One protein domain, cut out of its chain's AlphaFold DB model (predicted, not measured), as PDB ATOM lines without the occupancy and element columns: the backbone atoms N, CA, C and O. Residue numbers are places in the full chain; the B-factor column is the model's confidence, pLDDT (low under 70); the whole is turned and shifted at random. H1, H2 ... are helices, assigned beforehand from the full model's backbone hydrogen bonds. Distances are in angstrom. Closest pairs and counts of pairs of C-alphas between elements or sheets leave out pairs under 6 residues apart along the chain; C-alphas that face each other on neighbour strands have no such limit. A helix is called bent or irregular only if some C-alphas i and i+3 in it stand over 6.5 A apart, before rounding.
ATOM      1  N   GLN A 409      22.331 -42.847   5.639       83.31
ATOM      2  CA  GLN A 409      20.903 -43.126   5.763       83.31
ATOM      3  C   GLN A 409      20.202 -43.107   4.400       83.31
ATOM      4  O   GLN A 409      19.273 -43.896   4.212       83.31
ATOM      5  N   ALA A 410      20.679 -42.299   3.451       82.31
ATOM      6  CA  ALA A 410      20.157 -42.257   2.088       82.31
ATOM      7  C   ALA A 410      20.277 -43.617   1.389       82.31
ATOM      8  O   ALA A 410      19.302 -44.095   0.810       82.31
ATOM      9  N   ASP A 411      21.424 -44.287   1.540       79.25
ATOM     10  CA  ASP A 411      21.636 -45.645   1.020       79.25
ATOM     11  C   ASP A 411      20.614 -46.638   1.590       79.25
ATOM     12  O   ASP A 411      20.023 -47.425   0.853       79.25
ATOM     13  N   ARG A 412      20.348 -46.562   2.902       86.94
ATOM     14  CA  ARG A 412      19.362 -47.430   3.565       86.94
ATOM     15  C   ARG A 412      17.939 -47.150   3.098       86.94
ATOM     16  O   ARG A 412      17.150 -48.085   2.987       86.94
ATOM     17  N   TRP A 413      17.588 -45.890   2.847       90.81
ATOM     18  CA  TRP A 413      16.287 -45.554   2.273       90.81
ATOM     19  C   TRP A 413      16.155 -46.083   0.852       90.81
ATOM     20  O   TRP A 413      15.131 -46.683   0.544       90.81
ATOM     21  N   LEU A 414      17.175 -45.910   0.010       88.38
ATOM     22  CA  LEU A 414      17.152 -46.398  -1.366       88.38
ATOM     23  C   LEU A 414      17.043 -47.927  -1.416       88.38
ATOM     24  O   LEU A 414      16.193 -48.453  -2.133       88.38
ATOM     25  N   GLU A 415      17.828 -48.636  -0.602       89.50
ATOM     26  CA  GLU A 415      17.752 -50.094  -0.463       89.50
ATOM     27  C   GLU A 415      16.385 -50.547   0.071       89.50
ATOM     28  O   GLU A 415      15.795 -51.494  -0.450       89.50
ATOM     29  N   PHE A 416      15.825 -49.828   1.049       92.62
ATOM     30  CA  PHE A 416      14.477 -50.099   1.544       92.62
ATOM     31  C   PHE A 416      13.413 -49.877   0.465       92.62
ATOM     32  O   PHE A 416      12.498 -50.679   0.352       92.62
ATOM     33  N   LEU A 417      13.490 -48.806  -0.328       93.00
ATOM     34  CA  LEU A 417      12.534 -48.569  -1.414       93.00
ATOM     35  C   LEU A 417      12.683 -49.603  -2.532       93.00
ATOM     36  O   LEU A 417      11.682 -49.961  -3.149       93.00
ATOM     37  N   LEU A 418      13.901 -50.096  -2.775       91.81
ATOM     38  CA  LEU A 418      14.148 -51.167  -3.734       91.81
ATOM     39  C   LEU A 418      13.508 -52.478  -3.280       91.81
ATOM     40  O   LEU A 418      13.037 -53.234  -4.119       91.81
ATOM     41  N   SER A 419      13.432 -52.744  -1.975       90.62
ATOM     42  CA  SER A 419      12.774 -53.941  -1.436       90.62
ATOM     43  C   SER A 419      11.235 -53.850  -1.434       90.62
ATOM     44  O   SER A 419      10.566 -54.751  -0.926       90.62
ATOM     45  N   ARG A 420      10.641 -52.756  -1.935       91.75
ATOM     46  CA  ARG A 420       9.192 -52.499  -1.899       91.75
ATOM     47  C   ARG A 420       8.612 -52.382  -3.300       91.75
ATOM     48  O   ARG A 420       9.255 -51.892  -4.223       91.75
ATOM     49  N   LYS A 421       7.348 -52.785  -3.429       85.50
ATOM     50  CA  LYS A 421       6.572 -52.610  -4.660       85.50
ATOM     51  C   LYS A 421       6.207 -51.139  -4.868       85.50
ATOM     52  O   LYS A 421       6.123 -50.358  -3.915       85.50
ATOM     53  N   GLY A 422       5.959 -50.771  -6.121       76.88
ATOM     54  CA  GLY A 422       5.851 -49.387  -6.579       76.88
ATOM     55  C   GLY A 422       4.823 -48.549  -5.826       76.88
ATOM     56  O   GLY A 422       5.107 -47.399  -5.502       76.88
ATOM     57  N   ARG A 423       3.666 -49.120  -5.466       80.38
ATOM     58  CA  ARG A 423       2.608 -48.393  -4.734       80.38
ATOM     59  C   ARG A 423       2.928 -48.136  -3.258       80.38
ATOM     60  O   ARG A 423       2.436 -47.156  -2.697       80.38
ATOM     61  N   ASP A 424       3.769 -48.964  -2.644       89.00
ATOM     62  CA  ASP A 424       4.129 -48.835  -1.228       89.00
ATOM     63  C   ASP A 424       5.221 -47.775  -1.024       89.00
ATOM     64  O   ASP A 424       5.205 -47.025  -0.044       89.00
ATOM     65  N   SER A 425       6.159 -47.676  -1.968       92.00
ATOM     66  CA  SER A 425       7.339 -46.810  -1.879       92.00
ATOM     67  C   SER A 425       7.012 -45.322  -1.620       92.00
ATOM     68  O   SER A 425       7.538 -44.761  -0.649       92.00
ATOM     69  N   PRO A 426       6.083 -44.671  -2.353       93.00
ATOM     70  CA  PRO A 426       5.653 -43.301  -2.056       93.00
ATOM     71  C   PRO A 426       5.044 -43.123  -0.657       93.00
ATOM     72  O   PRO A 426       5.188 -42.062  -0.043       93.00
ATOM     73  N   MET A 427       4.384 -44.152  -0.107       92.75
ATOM     74  CA  MET A 427       3.808 -44.083   1.242       92.75
ATOM     75  C   MET A 427       4.891 -43.969   2.318       92.75
ATOM     76  O   MET A 427       4.691 -43.250   3.305       92.75
ATOM     77  N   PHE A 428       6.034 -44.629   2.122       94.25
ATOM     78  CA  PHE A 428       7.182 -44.518   3.020       94.25
ATOM     79  C   PHE A 428       7.884 -43.169   2.899       94.25
ATOM     80  O   PHE A 428       8.176 -42.566   3.930       94.25
ATOM     81  N   LEU A 429       8.045 -42.635   1.686       94.25
ATOM     82  CA  LEU A 429       8.574 -41.280   1.492       94.25
ATOM     83  C   LEU A 429       7.718 -40.237   2.210       94.25
ATOM     84  O   LEU A 429       8.227 -39.438   2.996       94.25
ATOM     85  N   ARG A 430       6.394 -40.312   2.046       94.00
ATOM     86  CA  ARG A 430       5.452 -39.480   2.802       94.00
ATOM     87  C   ARG A 430       5.627 -39.629   4.313       94.00
ATOM     88  O   ARG A 430       5.583 -38.633   5.037       94.00
ATOM     89  N   LYS A 431       5.779 -40.861   4.807       93.75
ATOM     90  CA  LYS A 431       5.987 -41.133   6.236       93.75
ATOM     91  C   LYS A 431       7.268 -40.461   6.737       93.75
ATOM     92  O   LYS A 431       7.206 -39.764   7.747       93.75
ATOM     93  N   TRP A 432       8.386 -40.634   6.035       95.50
ATOM     94  CA  TRP A 432       9.680 -40.063   6.416       95.50
ATOM     95  C   TRP A 432       9.684 -38.536   6.340       95.50
ATOM     96  O   TRP A 432      10.141 -37.894   7.282       95.50
ATOM     97  N   LEU A 433       9.080 -37.942   5.305       94.75
ATOM     98  CA  LEU A 433       8.910 -36.487   5.207       94.75
ATOM     99  C   LEU A 433       8.081 -35.932   6.371       94.75
ATOM    100  O   LEU A 433       8.443 -34.918   6.964       94.75
ATOM    101  N   ARG A 434       6.991 -36.610   6.757       93.06
ATOM    102  CA  ARG A 434       6.192 -36.203   7.924       93.06
ATOM    103  C   ARG A 434       6.949 -36.372   9.237       93.06
ATOM    104  O   ARG A 434       6.741 -35.577  10.149       93.06
ATOM    105  N   GLU A 435       7.784 -37.395   9.363       94.56
ATOM    106  CA  GLU A 435       8.628 -37.583  10.543       94.56
ATOM    107  C   GLU A 435       9.694 -36.483  10.644       94.56
ATOM    108  O   GLU A 435       9.855 -35.897  11.714       94.56
ATOM    109  N   ALA A 436      10.353 -36.145   9.533       94.44
ATOM    110  CA  ALA A 436      11.305 -35.040   9.455       94.44
ATOM    111  C   ALA A 436      10.632 -33.695   9.775       94.44
ATOM    112  O   ALA A 436      11.097 -32.965  10.645       94.44
ATOM    113  N   ALA A 437       9.471 -33.418   9.177       92.88
ATOM    114  CA  ALA A 437       8.684 -32.219   9.461       92.88
ATOM    115  C   ALA A 437       8.291 -32.104  10.945       92.88
ATOM    116  O   ALA A 437       8.360 -31.016  11.508       92.88
ATOM    117  N   ARG A 438       7.934 -33.213  11.611       93.75
ATOM    118  CA  ARG A 438       7.661 -33.216  13.062       93.75
ATOM    119  C   ARG A 438       8.904 -32.889  13.883       93.75
ATOM    120  O   ARG A 438       8.800 -32.122  14.831       93.75
ATOM    121  N   LYS A 439      10.062 -33.455  13.524       94.56
ATOM    122  CA  LYS A 439      11.341 -33.190  14.208       94.56
ATOM    123  C   LYS A 439      11.770 -31.726  14.086       94.56
ATOM    124  O   LYS A 439      12.357 -31.188  15.015       94.56
ATOM    125  N   GLU A 440      11.443 -31.088  12.968       93.81
ATOM    126  CA  GLU A 440      11.796 -29.696  12.664       93.81
ATOM    127  C   GLU A 440      10.672 -28.700  13.022       93.81
ATOM    128  O   GLU A 440      10.761 -27.522  12.685       93.81
ATOM    129  N   ASN A 441       9.615 -29.154  13.712       91.50
ATOM    130  CA  ASN A 441       8.442 -28.355  14.102       91.50
ATOM    131  C   ASN A 441       7.734 -27.639  12.932       91.50
ATOM    132  O   ASN A 441       7.142 -26.574  13.107       91.50
ATOM    133  N   VAL A 442       7.754 -28.240  11.740       90.44
ATOM    134  CA  VAL A 442       7.066 -27.719  10.551       90.44
ATOM    135  C   VAL A 442       5.556 -27.988  10.669       90.44
ATOM    136  O   VAL A 442       5.157 -29.145  10.864       90.44
ATOM    137  N   PRO A 443       4.685 -26.969  10.520       84.56
ATOM    138  CA  PRO A 443       3.235 -27.142  10.599       84.56
ATOM    139  C   PRO A 443       2.700 -28.152   9.571       84.56
ATOM    140  O   PRO A 443       2.868 -27.987   8.365       84.56
ATOM    141  N   GLN A 444       1.996 -29.188  10.038       79.00
ATOM    142  CA  GLN A 444       1.368 -30.203   9.178       79.00
ATOM    143  C   GLN A 444      -0.097 -29.850   8.900       79.00
ATOM    144  O   GLN A 444      -1.013 -30.501   9.398       79.00
ATOM    145  N   THR A 445      -0.327 -28.786   8.133       67.06
ATOM    146  CA  THR A 445      -1.680 -28.275   7.843       67.06
ATOM    147  C   THR A 445      -2.409 -29.059   6.749       67.06
ATOM    148  O   THR A 445      -3.637 -29.027   6.682       67.06
ATOM    149  N   GLN A 446      -1.684 -29.802   5.909       70.75
ATOM    150  CA  GLN A 446      -2.262 -30.523   4.776       70.75
ATOM    151  C   GLN A 446      -2.804 -31.899   5.185       70.75
ATOM    152  O   GLN A 446      -2.079 -32.767   5.685       70.75
ATOM    153  N   ARG A 447      -4.102 -32.114   4.942       73.38
ATOM    154  CA  ARG A 447      -4.750 -33.427   5.034       73.38
ATOM    155  C   ARG A 447      -4.687 -34.106   3.670       73.38
ATOM    156  O   ARG A 447      -5.057 -33.508   2.669       73.38
ATOM    157  N   PHE A 448      -4.268 -35.366   3.650       76.06
ATOM    158  CA  PHE A 448      -4.117 -36.144   2.422       76.06
ATOM    159  C   PHE A 448      -4.927 -37.432   2.469       76.06
ATOM    160  O   PHE A 448      -5.193 -37.971   3.549       76.06
ATOM    161  N   LYS A 449      -5.295 -37.937   1.288       77.62
ATOM    162  CA  LYS A 449      -6.073 -39.169   1.143       77.62
ATOM    163  C   LYS A 449      -5.278 -40.374   1.684       77.62
ATOM    164  O   LYS A 449      -4.115 -40.562   1.315       77.62
ATOM    165  N   PRO A 450      -5.871 -41.214   2.550       74.12
ATOM    166  CA  PRO A 450      -5.228 -42.446   2.989       74.12
ATOM    167  C   PRO A 450      -5.102 -43.439   1.821       74.12
ATOM    168  O   PRO A 450      -5.980 -43.519   0.967       74.12
ATOM    169  N   GLY A 451      -4.000 -44.195   1.782       76.38
ATOM    170  CA  GLY A 451      -3.790 -45.287   0.817       76.38
ATOM    171  C   GLY A 451      -3.309 -44.900  -0.589       76.38
ATOM    172  O   GLY A 451      -3.040 -45.786  -1.386       76.38
ATOM    173  N   SER A 452      -3.159 -43.611  -0.901       83.44
ATOM    174  CA  SER A 452      -2.489 -43.147  -2.125       83.44
ATOM    175  C   SER A 452      -1.614 -41.931  -1.813       83.44
ATOM    176  O   SER A 452      -1.809 -41.282  -0.779       83.44
ATOM    177  N   VAL A 453      -0.621 -41.681  -2.664       90.06
ATOM    178  CA  VAL A 453       0.299 -40.542  -2.579       90.06
ATOM    179  C   VAL A 453       0.448 -39.960  -3.975       90.06
ATOM    180  O   VAL A 453       0.849 -40.670  -4.893       90.06
ATOM    181  N   ALA A 454       0.122 -38.679  -4.129       90.69
ATOM    182  CA  ALA A 454       0.359 -37.946  -5.371       90.69
ATOM    183  C   ALA A 454       1.767 -37.329  -5.375       90.69
ATOM    184  O   ALA A 454       2.323 -37.012  -4.321       90.69
ATOM    185  N   ALA A 455       2.336 -37.089  -6.552       91.94
ATOM    186  CA  ALA A 455       3.628 -36.414  -6.657       91.94
ATOM    187  C   ALA A 455       3.569 -34.958  -6.165       91.94
ATOM    188  O   ALA A 455       4.437 -34.540  -5.398       91.94
ATOM    189  N   ALA A 456       2.484 -34.230  -6.455       91.12
ATOM    190  CA  ALA A 456       2.198 -32.934  -5.832       91.12
ATOM    191  C   ALA A 456       2.202 -32.973  -4.284       91.12
ATOM    192  O   ALA A 456       2.674 -32.029  -3.651       91.12
ATOM    193  N   GLU A 457       1.743 -34.068  -3.660       92.88
ATOM    194  CA  GLU A 457       1.799 -34.247  -2.196       92.88
ATOM    195  C   GLU A 457       3.246 -34.383  -1.698       92.88
ATOM    196  O   GLU A 457       3.615 -33.739  -0.712       92.88
ATOM    197  N   LEU A 458       4.082 -35.175  -2.378       93.19
ATOM    198  CA  LEU A 458       5.499 -35.312  -2.024       93.19
ATOM    199  C   LEU A 458       6.241 -33.977  -2.148       93.19
ATOM    200  O   LEU A 458       6.957 -33.601  -1.216       93.19
ATOM    201  N   ARG A 459       6.013 -33.224  -3.234       92.81
ATOM    202  CA  ARG A 459       6.623 -31.894  -3.419       92.81
ATOM    203  C   ARG A 459       6.134 -30.881  -2.395       92.81
ATOM    204  O   ARG A 459       6.930 -30.090  -1.900       92.81
ATOM    205  N   ALA A 460       4.855 -30.910  -2.026       91.81
ATOM    206  CA  ALA A 460       4.327 -30.010  -1.004       91.81
ATOM    207  C   ALA A 460       4.983 -30.258   0.366       91.81
ATOM    208  O   ALA A 460       5.399 -29.304   1.030       91.81
ATOM    209  N   LEU A 461       5.138 -31.529   0.761       92.69
ATOM    210  CA  LEU A 461       5.821 -31.913   2.001       92.69
ATOM    211  C   LEU A 461       7.318 -31.567   1.968       92.69
ATOM    212  O   LEU A 461       7.831 -30.992   2.930       92.69
ATOM    213  N   ALA A 462       8.007 -31.875   0.865       92.12
ATOM    214  CA  ALA A 462       9.417 -31.536   0.676       92.12
ATOM    215  C   ALA A 462       9.637 -30.013   0.682       92.12
ATOM    216  O   ALA A 462      10.517 -29.509   1.378       92.12
ATOM    217  N   GLY A 463       8.783 -29.261  -0.015       90.75
ATOM    218  CA  GLY A 463       8.822 -27.802  -0.061       90.75
ATOM    219  C   GLY A 463       8.555 -27.149   1.295       90.75
ATOM    220  O   GLY A 463       9.210 -26.165   1.631       90.75
ATOM    221  N   ALA A 464       7.643 -27.699   2.104       91.00
ATOM    222  CA  ALA A 464       7.410 -27.217   3.468       91.00
ATOM    223  C   ALA A 464       8.652 -27.393   4.357       91.00
ATOM    224  O   ALA A 464       9.026 -26.468   5.074       91.00
ATOM    225  N   LEU A 465       9.323 -28.545   4.263       90.88
ATOM    226  CA  LEU A 465      10.558 -28.814   5.002       90.88
ATOM    227  C   LEU A 465      11.722 -27.931   4.518       90.88
ATOM    228  O   LEU A 465      12.453 -27.376   5.336       90.88
ATOM    229  N   ARG A 466      11.855 -27.744   3.197       90.38
ATOM    230  CA  ARG A 466      12.887 -26.898   2.573       90.38
ATOM    231  C   ARG A 466      12.756 -25.424   2.974       90.38
ATOM    232  O   ARG A 466      13.764 -24.773   3.220       90.38
ATOM    233  N   ARG A 467      11.527 -24.898   3.068       90.50
ATOM    234  CA  ARG A 467      11.263 -23.491   3.429       90.50
ATOM    235  C   ARG A 467      11.428 -23.176   4.917       90.50
ATOM    236  O   ARG A 467      11.466 -22.001   5.262       90.50
ATOM    237  N   GLN A 468      11.527 -24.181   5.791       89.88
ATOM    238  CA  GLN A 468      11.654 -23.957   7.235       89.88
ATOM    239  C   GLN A 468      12.934 -23.186   7.588       89.88
ATOM    240  O   GLN A 468      12.884 -22.216   8.341       89.88
ATOM    241  N   SER A 469      14.086 -23.630   7.074       88.62
ATOM    242  CA  SER A 469      15.368 -22.925   7.184       88.62
ATOM    243  C   SER A 469      16.417 -23.536   6.236       88.62
ATOM    244  O   SER A 469      16.323 -24.731   5.931       88.62
ATOM    245  N   PRO A 470      17.467 -22.790   5.832       87.75
ATOM    246  CA  PRO A 470      18.581 -23.346   5.056       87.75
ATOM    247  C   PRO A 470      19.287 -24.515   5.765       87.75
ATOM    248  O   PRO A 470      19.640 -25.508   5.136       87.75
ATOM    249  N   ALA A 471      19.430 -24.445   7.094       86.69
ATOM    250  CA  ALA A 471      20.046 -25.509   7.889       86.69
ATOM    251  C   ALA A 471      19.205 -26.798   7.897       86.69
ATOM    252  O   ALA A 471      19.751 -27.899   7.822       86.69
ATOM    253  N   THR A 472      17.876 -26.672   7.959       86.88
ATOM    254  CA  THR A 472      16.946 -27.804   7.842       86.88
ATOM    255  C   THR A 472      17.013 -28.417   6.444       86.88
ATOM    256  O   THR A 472      17.091 -29.640   6.320       86.88
ATOM    257  N   ALA A 473      17.033 -27.588   5.396       86.50
ATOM    258  CA  ALA A 473      17.160 -28.055   4.018       86.50
ATOM    259  C   ALA A 473      18.463 -28.840   3.795       86.50
ATOM    260  O   ALA A 473      18.428 -29.900   3.176       86.50
ATOM    261  N   TYR A 474      19.581 -28.370   4.361       84.56
ATOM    262  CA  TYR A 474      20.861 -29.081   4.316       84.56
ATOM    263  C   TYR A 474      20.824 -30.401   5.100       84.56
ATOM    264  O   TYR A 474      21.222 -31.437   4.583       84.56
ATOM    265  N   ARG A 475      20.281 -30.403   6.326       87.06
ATOM    266  CA  ARG A 475      20.209 -31.611   7.172       87.06
ATOM    267  C   ARG A 475      19.391 -32.745   6.543       87.06
ATOM    268  O   ARG A 475      19.686 -33.908   6.792       87.06
ATOM    269  N   HIS A 476      18.355 -32.408   5.774       89.25
ATOM    270  CA  HIS A 476      17.462 -33.376   5.126       89.25
ATOM    271  C   HIS A 476      17.637 -33.409   3.600       89.25
ATOM    272  O   HIS A 476      16.724 -33.845   2.897       89.25
ATOM    273  N   SER A 477      18.777 -32.950   3.073       86.19
ATOM    274  CA  SER A 477      19.037 -32.819   1.629       86.19
ATOM    275  C   SER A 477      18.802 -34.121   0.862       86.19
ATOM    276  O   SER A 477      18.118 -34.121  -0.159       86.19
ATOM    277  N   SER A 478      19.287 -35.239   1.396       86.19
ATOM    278  CA  SER A 478      19.132 -36.584   0.837       86.19
ATOM    279  C   SER A 478      17.666 -37.014   0.718       86.19
ATOM    280  O   SER A 478      17.232 -37.492  -0.331       86.19
ATOM    281  N   LEU A 479      16.870 -36.803   1.771       90.75
ATOM    282  CA  LEU A 479      15.440 -37.115   1.781       90.75
ATOM    283  C   LEU A 479      14.664 -36.201   0.825       90.75
ATOM    284  O   LEU A 479      13.748 -36.664   0.144       90.75
ATOM    285  N   LEU A 480      15.027 -34.917   0.766       89.69
ATOM    286  CA  LEU A 480      14.437 -33.948  -0.155       89.69
ATOM    287  C   LEU A 480      14.739 -34.313  -1.614       89.69
ATOM    288  O   LEU A 480      13.821 -34.324  -2.429       89.69
ATOM    289  N   GLN A 481      15.986 -34.666  -1.932       86.56
ATOM    290  CA  GLN A 481      16.404 -35.116  -3.264       86.56
ATOM    291  C   GLN A 481      15.635 -36.369  -3.688       86.56
ATOM    292  O   GLN A 481      15.081 -36.415  -4.785       86.56
ATOM    293  N   LEU A 482      15.527 -37.360  -2.799       88.19
ATOM    294  CA  LEU A 482      14.788 -38.592  -3.069       88.19
ATOM    295  C   LEU A 482      13.281 -38.339  -3.262       88.19
ATOM    296  O   LEU A 482      12.655 -38.969  -4.114       88.19
ATOM    297  N   ALA A 483      12.693 -37.408  -2.504       90.94
ATOM    298  CA  ALA A 483      11.289 -37.025  -2.642       90.94
ATOM    299  C   ALA A 483      10.997 -36.299  -3.965       90.94
ATOM    300  O   ALA A 483       9.994 -36.605  -4.612       90.94
ATOM    301  N   GLU A 484      11.867 -35.376  -4.383       88.12
ATOM    302  CA  GLU A 484      11.753 -34.687  -5.677       88.12
ATOM    303  C   GLU A 484      11.954 -35.655  -6.844       88.12
ATOM    304  O   GLU A 484      11.186 -35.627  -7.807       88.12
ATOM    305  N   ALA A 485      12.932 -36.564  -6.732       87.44
ATOM    306  CA  ALA A 485      13.148 -37.624  -7.709       87.44
ATOM    307  C   ALA A 485      11.881 -38.472  -7.868       87.44
ATOM    308  O   ALA A 485      11.399 -38.674  -8.982       87.44
ATOM    309  N   ALA A 486      11.309 -38.919  -6.744       90.88
ATOM    310  CA  ALA A 486      10.114 -39.755  -6.735       90.88
ATOM    311  C   ALA A 486       8.919 -39.026  -7.346       90.88
ATOM    312  O   ALA A 486       8.255 -39.576  -8.221       90.88
ATOM    313  N   ALA A 487       8.684 -37.774  -6.944       90.75
ATOM    314  CA  ALA A 487       7.618 -36.965  -7.513       90.75
ATOM    315  C   ALA A 487       7.806 -36.769  -9.028       90.75
ATOM    316  O   ALA A 487       6.861 -36.903  -9.800       90.75
ATOM    317  N   GLY A 488       9.042 -36.518  -9.462       87.25
ATOM    318  CA  GLY A 488       9.393 -36.377 -10.867       87.25
ATOM    319  C   GLY A 488       9.258 -37.661 -11.691       87.25
ATOM    320  O   GLY A 488       9.074 -37.542 -12.895       87.25
ATOM    321  N   ALA A 489       9.369 -38.847 -11.093       89.12
ATOM    322  CA  ALA A 489       9.189 -40.134 -11.775       89.12
ATOM    323  C   ALA A 489       7.720 -40.597 -11.828       89.12
ATOM    324  O   ALA A 489       7.394 -41.577 -12.494       89.12
ATOM    325  N   MET A 490       6.834 -39.914 -11.101       90.12
ATOM    326  CA  MET A 490       5.403 -40.218 -11.017       90.12
ATOM    327  C   MET A 490       4.537 -39.311 -11.908       90.12
ATOM    328  O   MET A 490       3.328 -39.504 -11.957       90.12
ATOM    329  N   GLU A 491       5.122 -38.320 -12.584       89.56
ATOM    330  CA  GLU A 491       4.408 -37.338 -13.412       89.56
ATOM    331  C   GLU A 491       5.136 -37.078 -14.741       89.56
ATOM    332  O   GLU A 491       6.341 -37.312 -14.869       89.56
ATOM    333  N   GLY A 492       4.399 -36.534 -15.714       88.75
ATOM    334  CA  GLY A 492       4.904 -36.157 -17.036       88.75
ATOM    335  C   GLY A 492       4.966 -37.321 -18.031       88.75
ATOM    336  O   GLY A 492       4.653 -38.463 -17.700       88.75
TER     337      GLY A 492
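What this domain is: This is residues 409 to 492 of the 782 residues of the protein "Sec1 family domain-containing MIP3" of Micractinium conductrix (UniProt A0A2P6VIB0). What would one see first in this model? Three helices, H2, H3 and H5, pack side by side as a triangular core, and H1 lies more loosely beside H2 and H5 as the fourth helix of a small bundle. Short H4 makes a corner at the end of H3 and leads into H5, while the long link of residues 440 to 454 folds back outside the core between the end of H2 and the beginning of H3. What is it made of, and how large is it? The printed part has 84 residues with five named helices in the order H1, H2, H3, H4, H5 and no named strand, and its class is all helix. It is compact, with a radius of gyration of the C-alphas of 12.1 A, and its rounded outline spans 32 by 28 by 24 A.

Where its parts are: Where do the first two helices run? H1 takes residues 409 to 418, 14.2 A from first to last C-alpha, and begins with C-alpha 409 at (20.903, -43.126, 5.763). H2, the longest helix by residues, takes residues 425 to 439 and measures 21.5 A, with C-alpha 439 at (11.341, -33.190, 14.208). Where are the other three? H3 takes residues 455 to 468 and measures 20.3 A, and H4 takes residues 470 to 475. H5 takes residues 477 to 489, 18.2 A long, and ends with C-alpha 489 at (9.189, -40.134, -11.775). Is any helix bent? No helix is bent or irregular.

How they stand to each other: What touches the hub, H3? H3 touches H5 with 15 pairs of C-alphas within 8 A, the closest being those of Ala 455 and Ala 487 at 4.1 A; they run opposite ways at a shallow tilt of 24 degrees. H3 touches H2 as well, the closest C-alphas being those of Ala 437 and Leu 465 at 5.9 A, and these two run the same way at a shallow tilt of 20 degrees. H3 and H4 touch only at the corner by their link, where H3 takes part with residues 465 to 467 alone; the closest C-alphas, of Arg 466 and Ala 473, are 4.7 A apart, and the tilt is steep at 64 degrees. How do H2 and H5 stand? They touch, the closest C-alphas being those of Leu 429 and Ala 483 at 6.5 A, and run opposite ways at a shallow tilt of 34 degrees, only just short of steep. Where is H1? It is close to H2 but not clearly touching it, with the closest C-alphas, of Leu 417 and Ser 425, 5.5 A apart, and it stands likewise to H5, with those of Ala 410 and Ser 478 5.9 A apart. H1 is apart from H3 and from H4, and H2 is apart from H4. What do the backbones show? In H1, H2, H3, H4 and H5 every O i to N i+4 pair is within hydrogen-bond range.

The domain as a whole: How far does it reach? The two C-alphas farthest apart are those of Lys 421 and Ser 469, at 33.1 A, and the first and last printed C-alphas, of Gln 409 and Gly 492, are 28.7 A apart. How are the helices linked? The printed part has no cut; the links from H3 to H4 and from H4 to H5 are tight, that from H1 to H2 is short, and that from H2 to H3 is long, with 15 residues. Where is confidence low? The mean pLDDT of the printed part is 88.3, and one printed residue, Thr 445 in the long link, is under 70.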